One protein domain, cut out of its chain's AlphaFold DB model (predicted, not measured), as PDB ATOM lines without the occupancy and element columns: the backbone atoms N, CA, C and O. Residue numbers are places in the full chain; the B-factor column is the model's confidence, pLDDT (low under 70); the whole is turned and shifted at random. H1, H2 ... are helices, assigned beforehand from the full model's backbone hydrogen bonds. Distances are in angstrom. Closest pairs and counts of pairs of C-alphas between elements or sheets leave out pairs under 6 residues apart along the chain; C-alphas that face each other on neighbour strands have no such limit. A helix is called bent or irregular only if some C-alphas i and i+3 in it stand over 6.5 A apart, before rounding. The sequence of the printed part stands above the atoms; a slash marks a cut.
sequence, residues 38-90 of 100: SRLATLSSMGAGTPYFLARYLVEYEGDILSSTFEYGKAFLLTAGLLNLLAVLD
ATOM      1  N   SER A  38      54.412  46.313  70.579       82.06
ATOM      2  CA  SER A  38      54.534  44.976  71.184       82.06
ATOM      3  C   SER A  38      55.179  45.030  72.570       82.06
ATOM      4  O   SER A  38      54.834  44.241  73.448       82.06
ATOM      5  N   ARG A  39      56.087  45.989  72.804       81.88
ATOM      6  CA  ARG A  39      56.708  46.200  74.124       81.88
ATOM      7  C   ARG A  39      55.689  46.715  75.131       81.88
ATOM      8  O   ARG A  39      55.606  46.182  76.232       81.88
ATOM      9  N   LEU A  40      54.874  47.693  74.732       86.00
ATOM     10  CA  LEU A  40      53.796  48.226  75.570       86.00
ATOM     11  C   LEU A  40      52.722  47.170  75.850       86.00
ATOM     12  O   LEU A  40      52.264  47.044  76.981       86.00
ATOM     13  N   ALA A  41      52.368  46.369  74.845       85.38
ATOM     14  CA  ALA A  41      51.431  45.263  74.996       85.38
ATOM     15  C   ALA A  41      51.966  44.180  75.948       85.38
ATOM     16  O   ALA A  41      51.219  43.651  76.765       85.38
ATOM     17  N   THR A  42      53.270  43.894  75.895       83.88
ATOM     18  CA  THR A  42      53.913  42.963  76.834       83.88
ATOM     19  C   THR A  42      53.949  43.533  78.251       83.88
ATOM     20  O   THR A  42      53.653  42.829  79.208       83.88
ATOM     21  N   LEU A  43      54.242  44.826  78.403       86.81
ATOM     22  CA  LEU A  43      54.195  45.490  79.707       86.81
ATOM     23  C   LEU A  43      52.778  45.453  80.301       86.81
ATOM     24  O   LEU A  43      52.599  45.171  81.484       86.81
ATOM     25  N   SER A  44      51.771  45.697  79.464       87.62
ATOM     26  CA  SER A  44      50.363  45.591  79.830       87.62
ATOM     27  C   SER A  44      50.004  44.172  80.270       87.62
ATOM     28  O   SER A  44      49.423  44.022  81.341       87.62
ATOM     29  N   SER A  45      50.375  43.137  79.510       85.31
ATOM     30  CA  SER A  45      50.064  41.746  79.863       85.31
ATOM     31  C   SER A  45      50.785  41.292  81.138       85.31
ATOM     32  O   SER A  45      50.151  40.677  81.996       85.31
ATOM     33  N   MET A  46      52.049  41.684  81.333       85.62
ATOM     34  CA  MET A  46      52.779  41.504  82.599       85.62
ATOM     35  C   MET A  46      52.084  42.201  83.774       85.62
ATOM     36  O   MET A  46      52.125  41.710  84.903       85.62
ATOM     37  N   GLY A  47      51.398  43.313  83.504       86.31
ATOM     38  CA  GLY A  47      50.593  44.054  84.467       86.31
ATOM     39  C   GLY A  47      49.488  43.231  85.125       86.31
ATOM     40  O   GLY A  47      49.094  43.559  86.241       86.31
ATOM     41  N   ALA A  48      49.043  42.119  84.523       85.38
ATOM     42  CA  ALA A  48      48.093  41.202  85.160       85.38
ATOM     43  C   ALA A  48      48.687  40.514  86.405       85.38
ATOM     44  O   ALA A  48      47.939  40.017  87.244       85.38
ATOM     45  N   GLY A  49      50.015  40.525  86.563       87.06
ATOM     46  CA  GLY A  49      50.713  40.030  87.744       87.06
ATOM     47  C   GLY A  49      50.759  38.505  87.792       87.06
ATOM     48  O   GLY A  49      51.144  37.848  86.827       87.06
ATOM     49  N   THR A  50      50.366  37.924  88.925       85.19
ATOM     50  CA  THR A  50      50.376  36.471  89.161       85.19
ATOM     51  C   THR A  50      49.733  35.638  88.040       85.19
ATOM     52  O   THR A  50      50.390  34.707  87.579       85.19
ATOM     53  N   PRO A  51      48.511  35.931  87.546       84.12
ATOM     54  CA  PRO A  51      47.903  35.152  86.463       84.12
ATOM     55  C   PRO A  51      48.741  35.124  85.176       84.12
ATOM     56  O   PRO A  51      48.797  34.079  84.532       84.12
ATOM     57  N   TYR A  52      49.454  36.206  84.834       85.25
ATOM     58  CA  TYR A  52      50.360  36.222  83.679       85.25
ATOM     59  C   TYR A  52      51.506  35.227  83.858       85.25
ATOM     60  O   TYR A  52      51.757  34.408  82.978       85.25
ATOM     61  N   PHE A  53      52.170  35.256  85.015       83.75
ATOM     62  CA  PHE A  53      53.292  34.360  85.290       83.75
ATOM     63  C   PHE A  53      52.863  32.896  85.380       83.75
ATOM     64  O   PHE A  53      53.566  32.030  84.863       83.75
ATOM     65  N   LEU A  54      51.695  32.611  85.964       85.94
ATOM     66  CA  LEU A  54      51.138  31.256  85.994       85.94
ATOM     67  C   LEU A  54      50.832  30.757  84.576       85.94
ATOM     68  O   LEU A  54      51.273  29.674  84.203       85.94
ATOM     69  N   ALA A  55      50.137  31.555  83.763       84.50
ATOM     70  CA  ALA A  55      49.820  31.174  82.388       84.50
ATOM     71  C   ALA A  55      51.081  31.011  81.524       84.50
ATOM     72  O   ALA A  55      51.148  30.108  80.692       84.50
ATOM     73  N   ARG A  56      52.096  31.857  81.737       81.31
ATOM     74  CA  ARG A  56      53.337  31.836  80.959       81.31
ATOM     75  C   ARG A  56      54.262  30.680  81.334       81.31
ATOM     76  O   ARG A  56      54.809  30.064  80.431       81.31
ATOM     77  N   TYR A  57      54.461  30.416  82.626       82.88
ATOM     78  CA  TYR A  57      55.468  29.454  83.092       82.88
ATOM     79  C   TYR A  57      54.911  28.076  83.443       82.88
ATOM     80  O   TYR A  57      55.643  27.102  83.325       82.88
ATOM     81  N   LEU A  58      53.655  27.971  83.897       83.38
ATOM     82  CA  LEU A  58      53.063  26.668  84.234       83.38
ATOM     83  C   LEU A  58      52.285  26.061  83.070       83.38
ATOM     84  O   LEU A  58      52.257  24.846  82.930       83.38
ATOM     85  N   VAL A  59      51.613  26.902  82.282       81.38
ATOM     86  CA  VAL A  59      50.721  26.450  81.200       81.38
ATOM     87  C   VAL A  59      51.379  26.603  79.825       81.38
ATOM     88  O   VAL A  59      50.842  26.092  78.849       81.38
ATOM     89  N   GLU A  60      52.522  27.300  79.741       79.50
ATOM     90  CA  GLU A  60      53.213  27.634  78.480       79.50
ATOM     91  C   GLU A  60      52.239  28.164  77.421       79.50
ATOM     92  O   GLU A  60      52.266  27.811  76.245       79.50
ATOM     93  N   TYR A  61      51.300  28.996  77.867       80.62
ATOM     94  CA  TYR A  61      50.167  29.364  77.046       80.62
ATOM     95  C   TYR A  61      50.601  30.328  75.927       80.62
ATOM     96  O   TYR A  61      51.021  31.464  76.177       80.62
ATOM     97  N   GLU A  62      50.464  29.867  74.683       72.06
ATOM     98  CA  GLU A  62      50.830  30.606  73.468       72.06
ATOM     99  C   GLU A  62      49.596  31.192  72.753       72.06
ATOM    100  O   GLU A  62      49.700  32.165  72.018       72.06
ATOM    101  N   GLY A  63      48.386  30.706  73.050       80.38
ATOM    102  CA  GLY A  63      47.164  31.080  72.324       80.38
ATOM    103  C   GLY A  63      47.067  30.405  70.948       80.38
ATOM    104  O   GLY A  63      47.926  29.612  70.575       80.38
ATOM    105  N   ASP A  64      45.997  30.684  70.199       80.62
ATOM    106  CA  ASP A  64      45.734  30.032  68.904       80.62
ATOM    107  C   ASP A  64      45.363  31.049  67.823       80.62
ATOM    108  O   ASP A  64      44.257  31.589  67.798       80.62
ATOM    109  N   ILE A  65      46.303  31.272  66.908       76.88
ATOM    110  CA  ILE A  65      46.218  32.253  65.818       76.88
ATOM    111  C   ILE A  65      45.117  31.909  64.803       76.88
ATOM    112  O   ILE A  65      44.650  32.792  64.086       76.88
ATOM    113  N   LEU A  66      44.701  30.639  64.725       80.88
ATOM    114  CA  LEU A  66      43.693  30.173  63.768       80.88
ATOM    115  C   LEU A  66      42.259  30.397  64.269       80.88
ATOM    116  O   LEU A  66      41.300  30.241  63.511       80.88
ATOM    117  N   SER A  67      42.093  30.768  65.540       80.44
ATOM    118  CA  SER A  67      40.786  31.043  66.128       80.44
ATOM    119  C   SER A  67      40.254  32.408  65.690       80.44
ATOM    120  O   SER A  67      40.915  33.430  65.864       80.44
ATOM    121  N   SER A  68      38.998  32.472  65.241       82.38
ATOM    122  CA  SER A  68      38.328  33.752  64.952       82.38
ATOM    123  C   SER A  68      38.183  34.648  66.186       82.38
ATOM    124  O   SER A  68      37.954  35.848  66.049       82.38
ATOM    125  N   THR A  69      38.310  34.095  67.398       85.38
ATOM    126  CA  THR A  69      38.216  34.868  68.645       85.38
ATOM    127  C   THR A  69      39.568  35.317  69.199       85.38
ATOM    128  O   THR A  69      39.622  36.011  70.214       85.38
ATOM    129  N   PHE A  70      40.655  34.999  68.495       81.75
ATOM    130  CA  PHE A  70      42.024  35.318  68.883       81.75
ATOM    131  C   PHE A  70      42.246  36.803  69.192       81.75
ATOM    132  O   PHE A  70      42.794  37.153  70.241       81.75
ATOM    133  N   GLU A  71      41.800  37.693  68.303       83.31
ATOM    134  CA  GLU A  71      41.997  39.138  68.474       83.31
ATOM    135  C   GLU A  71      41.222  39.684  69.677       83.31
ATOM    136  O   GLU A  71      41.754  40.479  70.456       83.31
ATOM    137  N   TYR A  72      40.001  39.187  69.890       85.69
ATOM    138  CA  TYR A  72      39.193  39.543  71.054       85.69
ATOM    139  C   TYR A  72      39.818  39.023  72.351       85.69
ATOM    140  O   TYR A  72      39.901  39.762  73.332       85.69
ATOM    141  N   GLY A  73      40.326  37.787  72.357       85.06
ATOM    142  CA  GLY A  73      41.024  37.222  73.511       85.06
ATOM    143  C   GLY A  73      42.259  38.038  73.898       85.06
ATOM    144  O   GLY A  73      42.471  38.323  75.078       85.06
ATOM    145  N   LYS A  74      43.040  38.494  72.908       86.06
ATOM    146  CA  LYS A  74      44.185  39.389  73.139       86.06
ATOM    147  C   LYS A  74      43.760  40.699  73.794       86.06
ATOM    148  O   LYS A  74      44.424  41.147  74.727       86.06
ATOM    149  N   ALA A  75      42.666  41.302  73.327       89.12
ATOM    150  CA  ALA A  75      42.140  42.528  73.918       89.12
ATOM    151  C   ALA A  75      41.761  42.316  75.392       89.12
ATOM    152  O   ALA A  75      42.198  43.086  76.241       89.12
ATOM    153  N   PHE A  76      41.058  41.226  75.715       89.06
ATOM    154  CA  PHE A  76      40.709  40.888  77.101       89.06
ATOM    155  C   PHE A  76      41.933  40.689  78.001       89.06
ATOM    156  O   PHE A  76      41.947  41.195  79.125       89.06
ATOM    157  N   LEU A  77      42.977  40.010  77.514       88.69
ATOM    158  CA  LEU A  77      44.223  39.812  78.264       88.69
ATOM    159  C   LEU A  77      44.946  41.138  78.543       88.69
ATOM    160  O   LEU A  77      45.401  41.368  79.666       88.69
ATOM    161  N   LEU A  78      45.018  42.029  77.549       90.81
ATOM    162  CA  LEU A  78      45.595  43.366  77.719       90.81
ATOM    163  C   LEU A  78      44.779  44.208  78.704       90.81
ATOM    164  O   LEU A  78      45.338  44.818  79.618       90.81
ATOM    165  N   THR A  79      43.452  44.212  78.562       91.62
ATOM    166  CA  THR A  79      42.556  44.935  79.466       91.62
ATOM    167  C   THR A  79      42.672  44.417  80.895       91.62
ATOM    168  O   THR A  79      42.760  45.229  81.810       91.62
ATOM    169  N   ALA A  80      42.747  43.100  81.107       92.75
ATOM    170  CA  ALA A  80      42.949  42.518  82.434       92.75
ATOM    171  C   ALA A  80      44.236  43.040  83.090       92.75
ATOM    172  O   ALA A  80      44.226  43.436  84.258       92.75
ATOM    173  N   GLY A  81      45.329  43.102  82.328       90.94
ATOM    174  CA  GLY A  81      46.599  43.604  82.832       90.94
ATOM    175  C   GLY A  81      46.603  45.104  83.124       90.94
ATOM    176  O   GLY A  81      47.059  45.519  84.189       90.94
ATOM    177  N   LEU A  82      46.011  45.920  82.247       93.00
ATOM    178  CA  LEU A  82      45.856  47.359  82.494       93.00
ATOM    179  C   LEU A  82      44.945  47.643  83.692       93.00
ATOM    180  O   LEU A  82      45.274  48.495  84.512       93.00
ATOM    181  N   LEU A  83      43.830  46.920  83.829       92.62
ATOM    182  CA  LEU A  83      42.926  47.057  84.973       92.62
ATOM    183  C   LEU A  83      43.633  46.727  86.286       92.62
ATOM    184  O   LEU A  83      43.430  47.431  87.273       92.62
ATOM    185  N   ASN A  84      44.483  45.699  86.303       93.38
ATOM    186  CA  ASN A  84      45.256  45.361  87.490       93.38
ATOM    187  C   ASN A  84      46.273  46.459  87.840       93.38
ATOM    188  O   ASN A  84      46.384  46.835  89.003       93.38
ATOM    189  N   LEU A  85      46.949  47.046  86.847       91.62
ATOM    190  CA  LEU A  85      47.843  48.188  87.075       91.62
ATOM    191  C   LEU A  85      47.092  49.417  87.606       91.62
ATOM    192  O   LEU A  85      47.551  50.047  88.556       91.62
ATOM    193  N   LEU A  86      45.914  49.729  87.056       91.19
ATOM    194  CA  LEU A  86      45.062  50.810  87.563       91.19
ATOM    195  C   LEU A  86      44.597  50.542  88.998       91.19
ATOM    196  O   LEU A  86      44.543  51.466  89.803       91.19
ATOM    197  N   ALA A  87      44.297  49.288  89.338       89.25
ATOM    198  CA  ALA A  87      43.939  48.897  90.699       89.25
ATOM    199  C   ALA A  87      45.097  49.108  91.683       89.25
ATOM    200  O   ALA A  87      44.884  49.576  92.800       89.25
ATOM    201  N   VAL A  88      46.321  48.776  91.261       89.19
ATOM    202  CA  VAL A  88      47.544  49.006  92.042       89.19
ATOM    203  C   VAL A  88      47.787  50.504  92.235       89.19
ATOM    204  O   VAL A  88      48.107  50.919  93.347       89.19
ATOM    205  N   LEU A  89      47.581  51.319  91.196       89.38
ATOM    206  CA  LEU A  89      47.684  52.777  91.290       89.38
ATOM    207  C   LEU A  89      46.610  53.377  92.207       89.38
ATOM    208  O   LEU A  89      46.949  54.170  93.074       89.38
ATOM    209  N   ASP A  90      45.346  52.950  92.113       87.81
ATOM    210  CA  ASP A  90      44.297  53.419  93.038       87.81
ATOM    211  C   ASP A  90      44.613  53.016  94.489       87.81
ATOM    212  O   ASP A  90      44.412  53.803  95.414       87.81
TER     213      ASP A  90
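This is residues 38 to 90 of the 100 residues of an uncharacterized protein of Holophagales bacterium (UniProt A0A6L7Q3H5). One long helix, H3, makes the longest axis; the short helix H1 comes in steeply from one side and meets the middle of H3 with its last residues. From there the chain turns a tight corner into a second short helix, H2, and a long link, residues 58 to 69, swings out from H2 and back to the first residue of H3, leaving an open loop in which H2 is near H3 without touching it. The printed part has 53 residues with three named helices, H1, H2 and H3 in that order, and no named strand; the class is all helix. It is only just compact, close to loose, with a radius of gyration of the C-alphas of 11.4 A, and its outline is elongated, spanning 37 by 23 by 17 A.

H1 is residues 38 to 46, beginning at C-alpha 38 at (54.534, 44.976, 71.184), and it is 12.1 A from first to last C-alpha. H2 is residues 50 to 57, 10.6 A long by the same measure, with C-alpha 50 at (50.376, 36.471, 89.161). H3 is residues 70 to 90, 30.3 A long, and ends at C-alpha 90 at (44.297, 53.419, 93.038). None of the three helices is bent.

H1 and H2 touch only at the corner by their link, and only just, with 3 pairs of C-alphas within 8 A. Their closest C-alphas are those of Met 46 and Tyr 52, 5.9 A apart. The two stand at a steep tilt of 63 degrees and run opposite ways. H1 touches H3 with 11 pairs of C-alphas within 8 A, the closest being those of Ser 45 and Gly 81, 4.9 A apart. H3 touches H1 with residues 77 to 82 alone. H1 and H3 stand at a steep tilt of 63 degrees and run the same way. H2 and H3 are near each other, with 5 pairs of C-alphas within 10 A and the closest 8.3 A apart. In H1, H2 and H3, every O i to N i+4 pair is within hydrogen-bond range.

The two C-alphas farthest apart are those of Leu 66 and Asp 90, at 37.4 A. The printed part has no cut. The link from H1 to H2 is tight, with 3 residues, and the link from H2 to H3 is long, with 12 residues. Residues 65 to 72 stand free, of which 70 to 72 belong to H3. Without them the body spans 31 by 19 by 17 A. The mean pLDDT of the printed part is 85.5, and no printed residue is under 70.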